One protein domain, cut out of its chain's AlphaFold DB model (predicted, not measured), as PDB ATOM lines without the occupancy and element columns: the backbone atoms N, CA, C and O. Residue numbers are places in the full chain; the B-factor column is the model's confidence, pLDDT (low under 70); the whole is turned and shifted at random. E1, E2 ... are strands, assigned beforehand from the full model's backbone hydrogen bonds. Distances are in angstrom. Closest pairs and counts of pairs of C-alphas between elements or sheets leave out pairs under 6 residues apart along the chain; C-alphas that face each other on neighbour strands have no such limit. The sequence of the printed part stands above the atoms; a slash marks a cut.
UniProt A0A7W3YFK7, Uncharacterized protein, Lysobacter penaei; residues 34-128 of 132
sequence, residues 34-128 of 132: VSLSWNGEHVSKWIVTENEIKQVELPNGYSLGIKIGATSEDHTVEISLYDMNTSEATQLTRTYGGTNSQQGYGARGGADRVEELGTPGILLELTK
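AT A GLANCE: This is residues 34 to 128 of the 132 residues of an uncharacterized protein of Lysobacter penaei (UniProt A0A7W3YFK7). Two strongly twisted sheets sit face to face as a sandwich, E2 E1 E8 E7 making one layer and E3 E4 E5 E6 the other, with their strands crossed at 34 degrees and their best planes 26 degrees apart. The chain changes layers twice, each time from edge strand to edge strand, at E2 to E3 and at E6 to E7, and a long loop of residues 107 to 121 joins E7 to E8. You have 95 printed residues with eight named strands, E1 to E8 in order along the chain, and no named helix. Both sheets are antiparallel throughout and the class is all strand. The whole is compact, with a radius of gyration of the C-alphas of 12.3 A, and its C-alphas span 35 by 29 by 22 A.

HOW THE PARTS SIT: Start at the first printed residue, where E1, residues 34 to 38, and E2, residues 41 to 47, form a hairpin, antiparallel at 161 degrees; look for N 36 and O 44, 2.8 A apart and within hydrogen-bond range. On the other side of E1 stands E8, residues 122 to 127, antiparallel at 160 degrees, with N 125 and O 35 at 2.8 A. Beyond E8 comes the edge strand E7, residues 101 to 106, antiparallel at 164 degrees; N 103 and O 124 are 2.8 A apart, and E7 and E8 are a hairpin too. E2 is the other edge strand of this sheet. Now turn to the second sheet, a meander in which each strand is the antiparallel neighbour of the one before. E3, residues 53 to 57, and E4, residues 63 to 70, stand at 152 degrees, with N 54 and O 66 at 2.8 A. E4 and E5, residues 76 to 83, stand at 158 degrees, with N 69 and O 78 at 2.8 A. E5 and E6, residues 90 to 98, stand at 159 degrees, with N 79 and O 95 at 2.8 A. Each of these three pairs is a hairpin, and E3 and E6 are the edge strands. The parts of the two sheets that face each other are 9.8 A centre to centre, with 26 pairs of C-alphas within 10 A. Where the layers change, the closest C-alphas of E2 and E3 are those of Ser 44 and Val 56, 7.6 A apart, and the closest of E6 and E7 are those of Gly 97 and Gln 103, 7.3 A apart. Among the pairs that are apart are E1 and E4, and E5 and E8.

IN THESE COORDINATES: Find C-alpha 34 at (-82.264, -4.395, -27.594), where E1 begins; it runs 13.4 A to C-alpha 38. E2 then covers 18.9 A, and E3 12.9 A. The long strands follow: E4 runs 23.6 A, E5 23.5 A, and E6, the longest by residues with nine, 24.0 A from C-alpha 90 at (-66.966, -14.795, -37.491). E7 covers 16.9 A. Past it, residues 112 to 113 make a short parallel pairing with residues 105 to 106 of E7. E8 runs 16.3 A and ends at C-alpha 127, at (-82.722, 0.897, -24.122).

THE WHOLE: The two C-alphas farthest apart are those of Asn 60 and Ser 72, 35.6 A, while those of Val 34 and Lys 128, the first and last printed, are 8.9 A apart. The printed part has no cut. The link from E7 to E8 is long, with 15 residues; that from E5 to E6 is short, and the others are tight. Read the B-factor column for the model's confidence: the mean pLDDT of the printed part is 96.0, and no printed residue is under 70.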
ATOM      1  N   VAL A  34     -82.510  -4.703 -26.182       98.44
ATOM      2  CA  VAL A  34     -82.264  -4.395 -27.594       98.44
ATOM      3  C   VAL A  34     -83.506  -4.726 -28.409       98.44
ATOM      4  O   VAL A  34     -84.128  -5.771 -28.208       98.44
ATOM      5  N   SER A  35     -83.858  -3.835 -29.328       98.69
ATOM      6  CA  SER A  35     -84.823  -4.056 -30.401       98.69
ATOM      7  C   SER A  35     -84.077  -4.013 -31.735       98.69
ATOM      8  O   SER A  35     -83.348  -3.065 -32.011       98.69
ATOM      9  N   LEU A  36     -84.229  -5.051 -32.548       98.69
ATOM     10  CA  LEU A  36     -83.657  -5.171 -33.884       98.69
ATOM     11  C   LEU A  36     -84.749  -4.923 -34.917       98.69
ATOM     12  O   LEU A  36     -85.826  -5.523 -34.857       98.69
ATOM     13  N   SER A  37     -84.432  -4.098 -35.907       98.50
ATOM     14  CA  SER A  37     -85.259  -3.902 -37.091       98.50
ATOM     15  C   SER A  37     -84.450  -4.038 -38.377       98.50
ATOM     16  O   SER A  37     -83.243  -3.787 -38.405       98.50
ATOM     17  N   TRP A  38     -85.130  -4.443 -39.444       97.06
ATOM     18  CA  TRP A  38     -84.595  -4.576 -40.794       97.06
ATOM     19  C   TRP A  38     -85.588  -3.934 -41.759       97.06
ATOM     20  O   TRP A  38     -86.780  -4.215 -41.698       97.06
ATOM     21  N   ASN A  39     -85.116  -3.026 -42.614       93.81
ATOM     22  CA  ASN A  39     -85.986  -2.236 -43.499       93.81
ATOM     23  C   ASN A  39     -87.118  -1.476 -42.770       93.81
ATOM     24  O   ASN A  39     -88.211  -1.310 -43.301       93.81
ATOM     25  N   GLY A  40     -86.866  -1.037 -41.532       92.81
ATOM     26  CA  GLY A  40     -87.863  -0.374 -40.685       92.81
ATOM     27  C   GLY A  40     -88.899  -1.313 -40.055       92.81
ATOM     28  O   GLY A  40     -89.692  -0.862 -39.231       92.81
ATOM     29  N   GLU A  41     -88.882  -2.606 -40.381       96.94
ATOM     30  CA  GLU A  41     -89.751  -3.609 -39.767       96.94
ATOM     31  C   GLU A  41     -89.078  -4.241 -38.551       96.94
ATOM     32  O   GLU A  41     -87.883  -4.541 -38.556       96.94
ATOM     33  N   HIS A  42     -89.851  -4.450 -37.487       97.88
ATOM     34  CA  HIS A  42     -89.361  -5.089 -36.274       97.88
ATOM     35  C   HIS A  42     -89.081  -6.578 -36.517       97.88
ATOM     36  O   HIS A  42     -89.960  -7.306 -36.973       97.88
ATOM     37  N   VAL A  43     -87.879  -7.034 -36.161       97.88
ATOM     38  CA  VAL A  43     -87.447  -8.432 -36.326       97.88
ATOM     39  C   VAL A  43     -87.414  -9.161 -34.986       97.88
ATOM     40  O   VAL A  43     -87.867 -10.297 -34.883       97.88
ATOM     41  N   SER A  44     -86.844  -8.540 -33.951       98.44
ATOM     42  CA  SER A  44     -86.636  -9.200 -32.659       98.44
ATOM     43  C   SER A  44     -86.461  -8.190 -31.531       98.44
ATOM     44  O   SER A  44     -85.919  -7.107 -31.738       98.44
ATOM     45  N   LYS A  45     -86.857  -8.567 -30.313       98.38
ATOM     46  CA  LYS A  45     -86.580  -7.822 -29.081       98.38
ATOM     47  C   LYS A  45     -86.110  -8.780 -28.000       98.38
ATOM     48  O   LYS A  45     -86.715  -9.834 -27.808       98.38
ATOM     49  N   TRP A  46     -85.060  -8.416 -27.275       98.31
ATOM     50  CA  TRP A  46     -84.559  -9.228 -26.168       98.31
ATOM     51  C   TRP A  46     -83.942  -8.384 -25.059       98.31
ATOM     52  O   TRP A  46     -83.611  -7.208 -25.239       98.31
ATOM     53  N   ILE A  47     -83.805  -9.022 -23.901       97.50
ATOM     54  CA  ILE A  47     -82.998  -8.541 -22.789       97.50
ATOM     55  C   ILE A  47     -81.591  -9.110 -22.947       97.50
ATOM     56  O   ILE A  47     -81.433 -10.298 -23.218       97.50
ATOM     57  N   VAL A  48     -80.581  -8.259 -22.813       96.19
ATOM     58  CA  VAL A  48     -79.177  -8.646 -22.916       96.19
ATOM     59  C   VAL A  48     -78.797  -9.502 -21.714       96.19
ATOM     60  O   VAL A  48     -78.843  -9.040 -20.574       96.19
ATOM     61  N   THR A  49     -78.357 -10.724 -21.992       95.31
ATOM     62  CA  THR A  49     -77.589 -11.537 -21.049       95.31
ATOM     63  C   THR A  49     -76.108 -11.259 -21.271       95.31
ATOM     64  O   THR A  49     -75.628 -11.248 -22.408       95.31
ATOM     65  N   GLU A  50     -75.364 -11.040 -20.193       87.31
ATOM     66  CA  GLU A  50     -73.928 -10.799 -20.284       87.31
ATOM     67  C   GLU A  50     -73.210 -11.975 -20.967       87.31
ATOM     68  O   GLU A  50     -73.469 -13.140 -20.674       87.31
ATOM     69  N   ASN A  51     -72.279 -11.661 -21.870       87.62
ATOM     70  CA  ASN A  51     -71.468 -12.622 -22.627       87.62
ATOM     71  C   ASN A  51     -72.211 -13.536 -23.618       87.62
ATOM     72  O   ASN A  51     -71.549 -14.327 -24.293       87.62
ATOM     73  N   GLU A  52     -73.523 -13.389 -23.789       96.69
ATOM     74  CA  GLU A  52     -74.308 -14.159 -24.758       96.69
ATOM     75  C   GLU A  52     -74.279 -13.516 -26.157       96.69
ATOM     76  O   GLU A  52     -74.406 -12.298 -26.306       96.69
ATOM     77  N   ILE A  53     -74.133 -14.343 -27.200       98.12
ATOM     78  CA  ILE A  53     -74.389 -13.939 -28.588       98.12
ATOM     79  C   ILE A  53     -75.849 -14.262 -28.897       98.12
ATOM     80  O   ILE A  53     -76.229 -15.430 -28.993       98.12
ATOM     81  N   LYS A  54     -76.664 -13.231 -29.109       98.31
ATOM     82  CA  LYS A  54     -78.021 -13.399 -29.615       98.31
ATOM     83  C   LYS A  54     -77.968 -13.687 -31.111       98.31
ATOM     84  O   LYS A  54     -77.670 -12.795 -31.899       98.31
ATOM     85  N   GLN A  55     -78.302 -14.911 -31.502       98.19
ATOM     86  CA  GLN A  55     -78.500 -15.258 -32.908       98.19
ATOM     87  C   GLN A  55     -79.914 -14.873 -33.371       98.19
ATOM     88  O   GLN A  55     -80.897 -15.104 -32.656       98.19
ATOM     89  N   VAL A  56     -80.009 -14.282 -34.560       98.12
ATOM     90  CA  VAL A  56     -81.256 -13.916 -35.241       98.12
ATOM     91  C   VAL A  56     -81.114 -14.204 -36.735       98.12
ATOM     92  O   VAL A  56     -80.114 -13.836 -37.345       98.12
ATOM     93  N   GLU A  57     -82.121 -14.835 -37.331       97.56
ATOM     94  CA  GLU A  57     -82.230 -14.956 -38.787       97.56
ATOM     95  C   GLU A  57     -82.942 -13.716 -39.338       97.56
ATOM     96  O   GLU A  57     -84.039 -13.365 -38.895       97.56
ATOM     97  N   LEU A  58     -82.295 -13.012 -40.262       96.62
ATOM     98  CA  LEU A  58     -82.862 -11.834 -40.910       96.62
ATOM     99  C   LEU A  58     -83.855 -12.237 -42.015       96.62
ATOM    100  O   LEU A  58     -83.756 -13.338 -42.554       96.62
ATOM    101  N   PRO A  59     -84.768 -11.341 -42.444       94.88
ATOM    102  CA  PRO A  59     -85.748 -11.651 -43.494       94.88
ATOM    103  C   PRO A  59     -85.159 -12.093 -44.846       94.88
ATOM    104  O   PRO A  59     -85.858 -12.695 -45.655       94.88
ATOM    105  N   ASN A  60     -83.882 -11.803 -45.108       90.81
ATOM    106  CA  ASN A  60     -83.154 -12.269 -46.292       90.81
ATOM    107  C   ASN A  60     -82.484 -13.650 -46.109       90.81
ATOM    108  O   ASN A  60     -81.730 -14.066 -46.986       90.81
ATOM    109  N   GLY A  61     -82.722 -14.336 -44.986       94.19
ATOM    110  CA  GLY A  61     -82.131 -15.632 -44.636       94.19
ATOM    111  C   GLY A  61     -80.722 -15.553 -44.042       94.19
ATOM    112  O   GLY A  61     -80.116 -16.588 -43.779       94.19
ATOM    113  N   TYR A  62     -80.170 -14.352 -43.836       95.69
ATOM    114  CA  TYR A  62     -78.838 -14.196 -43.252       95.69
ATOM    115  C   TYR A  62     -78.867 -14.459 -41.741       95.69
ATOM    116  O   TYR A  62     -79.614 -13.808 -41.005       95.69
ATOM    117  N   SER A  63     -78.032 -15.386 -41.272       97.69
ATOM    118  CA  SER A  63     -77.879 -15.707 -39.851       97.69
ATOM    119  C   SER A  63     -76.899 -14.733 -39.184       97.69
ATOM    120  O   SER A  63     -75.691 -14.790 -39.424       97.69
ATOM    121  N   LEU A  64     -77.417 -13.831 -38.347       98.56
ATOM    122  CA  LEU A  64     -76.653 -12.784 -37.665       98.56
ATOM    123  C   LEU A  64     -76.524 -13.082 -36.167       98.56
ATOM    124  O   LEU A  64     -77.510 -13.365 -35.490       98.56
ATOM    125  N   GLY A  65     -75.316 -12.953 -35.629       98.56
ATOM    126  CA  GLY A  65     -75.038 -12.957 -34.196       98.56
ATOM    127  C   GLY A  65     -74.822 -11.539 -33.678       98.56
ATOM    128  O   GLY A  65     -74.106 -10.754 -34.293       98.56
ATOM    129  N   ILE A  66     -75.423 -11.203 -32.538       98.69
ATOM    130  CA  ILE A  66     -75.320  -9.882 -31.909       98.69
ATOM    131  C   ILE A  66     -74.927 -10.068 -30.447       98.69
ATOM    132  O   ILE A  66     -75.649 -10.710 -29.684       98.69
ATOM    133  N   LYS A  67     -73.807  -9.479 -30.035       98.56
ATOM    134  CA  LYS A  67     -73.364  -9.451 -28.638       98.56
ATOM    135  C   LYS A  67     -73.333  -8.017 -28.136       98.56
ATOM    136  O   LYS A  67     -72.730  -7.156 -28.772       98.56
ATOM    137  N   ILE A  68     -73.937  -7.795 -26.971       97.81
ATOM    138  CA  ILE A  68     -73.839  -6.531 -26.241       97.81
ATOM    139  C   ILE A  68     -72.994  -6.771 -24.992       97.81
ATOM    140  O   ILE A  68     -73.360  -7.569 -24.129       97.81
ATOM    141  N   GLY A  69     -71.836  -6.121 -24.931       95.25
ATOM    142  CA  GLY A  69     -70.895  -6.201 -23.819       95.25
ATOM    143  C   GLY A  69     -70.986  -4.984 -22.905       95.25
ATOM    144  O   GLY A  69     -71.240  -3.867 -23.360       95.25
ATOM    145  N   ALA A  70     -70.743  -5.191 -21.610       92.56
ATOM    146  CA  ALA A  70     -70.503  -4.089 -20.688       92.56
ATOM    147  C   ALA A  70     -69.145  -3.433 -20.984       92.56
ATOM    148  O   ALA A  70     -68.206  -4.095 -21.430       92.56
ATOM    149  N   THR A  71     -69.034  -2.138 -20.695       91.69
ATOM    150  CA  THR A  71     -67.756  -1.414 -20.698       91.69
ATOM    151  C   THR A  71     -67.451  -0.893 -19.295       91.69
ATOM    152  O   THR A  71     -68.274  -1.011 -18.387       91.69
ATOM    153  N   SER A  72     -66.267  -0.312 -19.100       89.38
ATOM    154  CA  SER A  72     -65.931   0.395 -17.859       89.38
ATOM    155  C   SER A  72     -66.668   1.731 -17.693       89.38
ATOM    156  O   SER A  72     -66.560   2.339 -16.633       89.38
ATOM    157  N   GLU A  73     -67.366   2.214 -18.724       88.19
ATOM    158  CA  GLU A  73     -68.104   3.477 -18.706       88.19
ATOM    159  C   GLU A  73     -69.600   3.227 -18.470       88.19
ATOM    160  O   GLU A  73     -70.240   2.474 -19.205       88.19
ATOM    161  N   ASP A  74     -70.182   3.908 -17.478       78.81
ATOM    162  CA  ASP A  74     -71.527   3.615 -16.945       78.81
ATOM    163  C   ASP A  74     -72.693   3.796 -17.944       78.81
ATOM    164  O   ASP A  74     -73.811   3.339 -17.689       78.81
ATOM    165  N   HIS A  75     -72.443   4.385 -19.117       90.44
ATOM    166  CA  HIS A  75     -73.451   4.605 -20.159       90.44
ATOM    167  C   HIS A  75     -73.037   4.122 -21.546       90.44
ATOM    168  O   HIS A  75     -73.786   4.352 -22.497       90.44
ATOM    169  N   THR A  76     -71.916   3.414 -21.660       94.75
ATOM    170  CA  THR A  76     -71.403   2.906 -22.933       94.75
ATOM    171  C   THR A  76     -71.467   1.383 -22.937       94.75
ATOM    172  O   THR A  76     -71.098   0.718 -21.967       94.75
ATOM    173  N   VAL A  77     -71.918   0.811 -24.046       96.44
ATOM    174  CA  VAL A  77     -71.867  -0.628 -24.307       96.44
ATOM    175  C   VAL A  77     -71.000  -0.906 -25.517       96.44
ATOM    176  O   VAL A  77     -70.893  -0.096 -26.438       96.44
ATOM    177  N   GLU A  78     -70.393  -2.080 -25.513       97.75
ATOM    178  CA  GLU A  78     -69.762  -2.642 -26.692       97.75
ATOM    179  C   GLU A  78     -70.803  -3.397 -27.516       97.75
ATOM    180  O   GLU A  78     -71.606  -4.154 -26.968       97.75
ATOM    181  N   ILE A  79     -70.767  -3.225 -28.833       98.44
ATOM    182  CA  ILE A  79     -71.667  -3.882 -29.775       98.44
ATOM    183  C   ILE A  79     -70.817  -4.632 -30.790       98.44
ATOM    184  O   ILE A  79     -70.093  -4.016 -31.576       98.44
ATOM    185  N   SER A  80     -70.932  -5.956 -30.784       98.56
ATOM    186  CA  SER A  80     -70.205  -6.838 -31.696       98.56
ATOM    187  C   SER A  80     -71.187  -7.633 -32.549       98.56
ATOM    188  O   SER A  80     -72.127  -8.237 -32.023       98.56
ATOM    189  N   LEU A  81     -70.969  -7.625 -33.865       98.69
ATOM    190  CA  LEU A  81     -71.767  -8.369 -34.840       98.69
ATOM    191  C   LEU A  81     -70.964  -9.543 -35.391       98.69
ATOM    192  O   LEU A  81     -69.756  -9.421 -35.597       98.69
ATOM    193  N   TYR A  82     -71.639 -10.657 -35.650       98.69
ATOM    194  CA  TYR A  82     -71.027 -11.904 -36.098       98.69
ATOM    195  C   TYR A  82     -71.801 -12.511 -37.270       98.69
ATOM    196  O   TYR A  82     -73.030 -12.557 -37.245       98.69
ATOM    197  N   ASP A  83     -71.083 -13.035 -38.255       98.19
ATOM    198  CA  ASP A  83     -71.624 -13.963 -39.240       98.19
ATOM    199  C   ASP A  83     -71.797 -15.332 -38.580       98.19
ATOM    200  O   ASP A  83     -70.847 -15.881 -38.011       98.19
ATOM    201  N   MET A  84     -73.015 -15.865 -38.648       98.06
ATOM    202  CA  MET A  84     -73.398 -17.154 -38.072       98.06
ATOM    203  C   MET A  84     -73.808 -18.170 -39.153       98.06
ATOM    204  O   MET A  84     -74.493 -19.145 -38.843       98.06
ATOM    205  N   ASN A  85     -73.460 -17.937 -40.424       94.94
ATOM    206  CA  ASN A  85     -73.752 -18.855 -41.535       94.94
ATOM    207  C   ASN A  85     -72.703 -19.967 -41.686       94.94
ATOM    208  O   ASN A  85     -72.927 -20.938 -42.409       94.94
ATOM    209  N   THR A  86     -71.552 -19.837 -41.029       92.25
ATOM    210  CA  THR A  86     -70.513 -20.872 -40.976       92.25
ATOM    211  C   THR A  86     -70.584 -21.632 -39.647       92.25
ATOM    212  O   THR A  86     -71.345 -21.288 -38.744       92.25
ATOM    213  N   SER A  87     -69.800 -22.706 -39.509       90.38
ATOM    214  CA  SER A  87     -69.746 -23.491 -38.267       90.38
ATOM    215  C   SER A  87     -69.136 -22.734 -37.082       90.38
ATOM    216  O   SER A  87     -69.318 -23.154 -35.941       90.38
ATOM    217  N   GLU A  88     -68.397 -21.652 -37.341       94.25
ATOM    218  CA  GLU A  88     -67.739 -20.829 -36.328       94.25
ATOM    219  C   GLU A  88     -68.136 -19.361 -36.501       94.25
ATOM    220  O   GLU A  88     -67.970 -18.784 -37.574       94.25
ATOM    221  N   ALA A  89     -68.620 -18.736 -35.426       96.94
ATOM    222  CA  ALA A  89     -69.017 -17.333 -35.444       96.94
ATOM    223  C   ALA A  89     -67.844 -16.431 -35.867       96.94
ATOM    224  O   ALA A  89     -66.818 -16.372 -35.185       96.94
ATOM    225  N   THR A  90     -68.005 -15.696 -36.967       97.88
ATOM    226  CA  THR A  90     -66.966 -14.795 -37.491       97.88
ATOM    227  C   THR A  90     -67.337 -13.354 -37.182       97.88
ATOM    228  O   THR A  90     -68.380 -12.885 -37.617       97.88
ATOM    229  N   GLN A  91     -66.513 -12.631 -36.421       98.31
ATOM    230  CA  GLN A  91     -66.819 -11.241 -36.071       98.31
ATOM    231  C   GLN A  91     -66.741 -10.335 -37.307       98.31
ATOM    232  O   GLN A  91     -65.693 -10.243 -37.941       98.31
ATOM    233  N   LEU A  92     -67.838  -9.641 -37.601       98.06
ATOM    234  CA  LEU A  92     -67.965  -8.691 -38.706       98.06
ATOM    235  C   LEU A  92     -67.489  -7.295 -38.301       98.06
ATOM    236  O   LEU A  92     -66.715  -6.658 -39.004       98.06
ATOM    237  N   THR A  93     -67.941  -6.819 -37.139       98.44
ATOM    238  CA  THR A  93     -67.569  -5.507 -36.596       98.44
ATOM    239  C   THR A  93     -67.662  -5.496 -35.071       98.44
ATOM    240  O   THR A  93     -68.339  -6.335 -34.468       98.44
ATOM    241  N   ARG A  94     -66.971  -4.532 -34.459       98.31
ATOM    242  CA  ARG A  94     -67.024  -4.187 -33.038       98.31
ATOM    243  C   ARG A  94     -67.019  -2.670 -32.901       98.31
ATOM    244  O   ARG A  94     -66.070  -2.006 -33.313       98.31
ATOM    245  N   THR A  95     -68.067  -2.139 -32.289       98.00
ATOM    246  CA  THR A  95     -68.291  -0.702 -32.074       98.00
ATOM    247  C   THR A  95     -68.685  -0.429 -30.629       98.00
ATOM    248  O   THR A  95     -68.886  -1.357 -29.845       98.00
ATOM    249  N   TYR A  96     -68.802   0.848 -30.275       97.75
ATOM    250  CA  TYR A  96     -69.291   1.283 -28.973       97.75
ATOM    251  C   TYR A  96     -70.445   2.258 -29.166       97.75
ATOM    252  O   TYR A  96     -70.411   3.091 -30.071       97.75
ATOM    253  N   GLY A  97     -71.458   2.153 -28.314       97.06
ATOM    254  CA  GLY A  97     -72.641   3.001 -28.370       97.06
ATOM    255  C   GLY A  97     -73.206   3.273 -26.984       97.06
ATOM    256  O   GLY A  97     -72.869   2.600 -26.013       97.06
ATOM    257  N   GLY A  98     -74.080   4.272 -26.890       96.56
ATOM    258  CA  GLY A  98     -74.781   4.566 -25.644       96.56
ATOM    259  C   GLY A  98     -75.762   3.452 -25.260       96.56
ATOM    260  O   GLY A  98     -76.421   2.874 -26.124       96.56
ATOM    261  N   THR A  99     -75.921   3.200 -23.963       95.50
ATOM    262  CA  THR A  99     -76.943   2.289 -23.389       95.50
ATOM    263  C   THR A  99     -78.381   2.634 -23.812       95.50
ATOM    264  O   THR A  99     -79.234   1.749 -23.896       95.50
ATOM    265  N   ASN A 100     -78.630   3.907 -24.131       96.44
ATOM    266  CA  ASN A 100     -79.865   4.431 -24.712       96.44
ATOM    267  C   ASN A 100     -79.553   5.083 -26.067       96.44
ATOM    268  O   ASN A 100     -79.232   6.270 -26.129       96.44
ATOM    269  N   SER A 101     -79.549   4.306 -27.151       97.56
ATOM    270  CA  SER A 101     -79.144   4.810 -28.468       97.56
ATOM    271  C   SER A 101     -79.692   3.985 -29.630       97.56
ATOM    272  O   SER A 101     -80.157   2.862 -29.453       97.56
ATOM    273  N   GLN A 102     -79.614   4.546 -30.837       98.31
ATOM    274  CA  GLN A 102     -79.919   3.856 -32.086       98.31
ATOM    275  C   GLN A 102     -78.636   3.660 -32.897       98.31
ATOM    276  O   GLN A 102     -77.880   4.610 -33.089       98.31
ATOM    277  N   GLN A 103     -78.389   2.437 -33.363       98.12
ATOM    278  CA  GLN A 103     -77.151   2.036 -34.033       98.12
ATOM    279  C   GLN A 103     -77.479   1.300 -35.335       98.12
ATOM    280  O   GLN A 103     -78.031   0.199 -35.321       98.12
ATOM    281  N   GLY A 104     -77.182   1.936 -36.469       98.00
ATOM    282  CA  GLY A 104     -77.405   1.365 -37.799       98.00
ATOM    283  C   GLY A 104     -76.170   0.637 -38.324       98.00
ATOM    284  O   GLY A 104     -75.063   1.151 -38.186       98.00
ATOM    285  N   TYR A 105     -76.355  -0.515 -38.966       98.06
ATOM    286  CA  TYR A 105     -75.271  -1.269 -39.602       98.06
ATOM    287  C   TYR A 105     -75.706  -1.765 -40.975       98.06
ATOM    288  O   TYR A 105     -76.792  -2.315 -41.131       98.06
ATOM    289  N   GLY A 106     -74.849  -1.610 -41.976       97.12
ATOM    290  CA  GLY A 106     -75.131  -2.080 -43.329       97.12
ATOM    291  C   GLY A 106     -74.047  -1.691 -44.318       97.12
ATOM    292  O   GLY A 106     -73.068  -1.028 -43.965       97.12
ATOM    293  N   ALA A 107     -74.244  -2.036 -45.589       95.19
ATOM    294  CA  ALA A 107     -73.266  -1.767 -46.643       95.19
ATOM    295  C   ALA A 107     -73.013  -0.261 -46.857       95.19
ATOM    296  O   ALA A 107     -71.950   0.125 -47.349       95.19
ATOM    297  N   ARG A 108     -73.985   0.584 -46.475       93.94
ATOM    298  CA  ARG A 108     -73.904   2.055 -46.506       93.94
ATOM    299  C   ARG A 108     -73.339   2.681 -45.224       93.94
ATOM    300  O   ARG A 108     -73.134   3.890 -45.207       93.94
ATOM    301  N   GLY A 109     -73.077   1.891 -44.184       91.81
ATOM    302  CA  GLY A 109     -72.603   2.385 -42.892       91.81
ATOM    303  C   GLY A 109     -73.717   2.795 -41.925       91.81
ATOM    304  O   GLY A 109     -74.866   2.374 -42.057       91.81
ATOM    305  N   GLY A 110     -73.338   3.616 -40.946       93.62
ATOM    306  CA  GLY A 110     -74.147   4.012 -39.797       93.62
ATOM    307  C   GLY A 110     -73.236   4.166 -38.583       93.62
ATOM    308  O   GLY A 110     -72.333   4.999 -38.603       93.62
ATOM    309  N   ALA A 111     -73.436   3.321 -37.577       96.31
ATOM    310  CA  ALA A 111     -72.467   3.098 -36.509       96.31
ATOM    311  C   ALA A 111     -71.172   2.469 -37.052       96.31
ATOM    312  O   ALA A 111     -70.083   2.865 -36.649       96.31
ATOM    313  N   ASP A 112     -71.295   1.537 -38.005       97.69
ATOM    314  CA  ASP A 112     -70.188   1.044 -38.830       97.69
ATOM    315  C   ASP A 112     -70.698   0.442 -40.151       97.69
ATOM    316  O   ASP A 112     -71.899   0.204 -40.338       97.69
ATOM    317  N   ARG A 113     -69.780   0.211 -41.091       97.56
ATOM    318  CA  ARG A 113     -70.045  -0.441 -42.374       97.56
ATOM    319  C   ARG A 113     -69.880  -1.956 -42.256       97.56
ATOM    320  O   ARG A 113     -68.818  -2.438 -41.895       97.56
ATOM    321  N   VAL A 114     -70.921  -2.690 -42.648       97.06
ATOM    322  CA  VAL A 114     -70.947  -4.163 -42.679       97.06
ATOM    323  C   VAL A 114     -71.556  -4.598 -44.007       97.06
ATOM    324  O   VAL A 114     -72.756  -4.415 -44.231       97.06
ATOM    325  N   GLU A 115     -70.731  -5.084 -44.932       96.25
ATOM    326  CA  GLU A 115     -71.152  -5.349 -46.315       96.25
ATOM    327  C   GLU A 115     -72.145  -6.518 -46.404       96.25
ATOM    328  O   GLU A 115     -73.091  -6.465 -47.192       96.25
ATOM    329  N   GLU A 116     -71.987  -7.512 -45.535       95.12
ATOM    330  CA  GLU A 116     -72.768  -8.748 -45.453       95.12
ATOM    331  C   GLU A 116     -74.249  -8.489 -45.150       95.12
ATOM    332  O   GLU A 116     -75.128  -9.215 -45.611       95.12
ATOM    333  N   LEU A 117     -74.546  -7.404 -44.427       94.50
ATOM    334  CA  LEU A 117     -75.916  -6.997 -44.103       94.50
ATOM    335  C   LEU A 117     -76.627  -6.294 -45.271       94.50
ATOM    336  O   LEU A 117     -77.838  -6.057 -45.215       94.50
ATOM    337  N   GLY A 118     -75.896  -5.957 -46.337       92.75
ATOM    338  CA  GLY A 118     -76.444  -5.372 -47.553       92.75
ATOM    339  C   GLY A 118     -77.138  -4.023 -47.336       92.75
ATOM    340  O   GLY A 118     -76.724  -3.193 -46.526       92.75
ATOM    341  N   THR A 119     -78.184  -3.770 -48.126       92.75
ATOM    342  CA  THR A 119     -79.065  -2.596 -48.015       92.75
ATOM    343  C   THR A 119     -80.503  -3.103 -47.875       92.75
ATOM    344  O   THR A 119     -80.901  -3.950 -48.672       92.75
ATOM    345  N   PRO A 120     -81.284  -2.618 -46.894       92.31
ATOM    346  CA  PRO A 120     -81.046  -1.424 -46.071       92.31
ATOM    347  C   PRO A 120     -80.120  -1.621 -44.862       92.31
ATOM    348  O   PRO A 120     -79.775  -0.630 -44.227       92.31
ATOM    349  N   GLY A 121     -79.690  -2.851 -44.569       95.81
ATOM    350  CA  GLY A 121     -78.983  -3.173 -43.330       95.81
ATOM    351  C   GLY A 121     -79.945  -3.352 -42.152       95.81
ATOM    352  O   GLY A 121     -81.137  -3.603 -42.345       95.81
ATOM    353  N   ILE A 122     -79.427  -3.229 -40.933       98.31
ATOM    354  CA  ILE A 122     -80.180  -3.341 -39.679       98.31
ATOM    355  C   ILE A 122     -80.117  -2.045 -38.875       98.31
ATOM    356  O   ILE A 122     -79.180  -1.253 -39.005       98.31
ATOM    357  N   LEU A 123     -81.080  -1.879 -37.975       98.62
ATOM    358  CA  LEU A 123     -81.067  -0.862 -36.934       98.62
ATOM    359  C   LEU A 123     -81.290  -1.530 -35.576       98.62
ATOM    360  O   LEU A 123     -82.283  -2.237 -35.381       98.62
ATOM    361  N   LEU A 124     -80.366  -1.287 -34.651       98.62
ATOM    362  CA  LEU A 124     -80.487  -1.647 -33.246       98.62
ATOM    363  C   LEU A 124     -80.961  -0.434 -32.457       98.62
ATOM    364  O   LEU A 124     -80.359   0.631 -32.534       98.62
ATOM    365  N   GLU A 125     -81.999  -0.610 -31.659       98.62
ATOM    366  CA  GLU A 125     -82.404   0.339 -30.632       98.62
ATOM    367  C   GLU A 125     -82.073  -0.262 -29.267       98.62
ATOM    368  O   GLU A 125     -82.588  -1.315 -28.884       98.62
ATOM    369  N   LEU A 126     -81.163   0.399 -28.562       98.06
ATOM    370  CA  LEU A 126     -80.690   0.040 -27.241       98.06
ATOM    371  C   LEU A 126     -81.455   0.878 -26.224       98.06
ATOM    372  O   LEU A 126     -81.519   2.101 -26.349       98.06
ATOM    373  N   THR A 127     -82.028   0.223 -25.220       96.75
ATOM    374  CA  THR A 127     -82.722   0.897 -24.122       96.75
ATOM    375  C   THR A 127     -82.333   0.294 -22.784       96.75
ATOM    376  O   THR A 127     -82.448  -0.916 -22.583       96.75
ATOM    377  N   LYS A 128     -81.938   1.145 -21.845       92.94
ATOM    378  CA  LYS A 128     -81.711   0.814 -20.445       92.94
ATOM    379  C   LYS A 128     -82.515   1.803 -19.598       92.94
ATOM    380  O   LYS A 128     -82.230   2.997 -19.671       92.94
TER     381      LYS A 128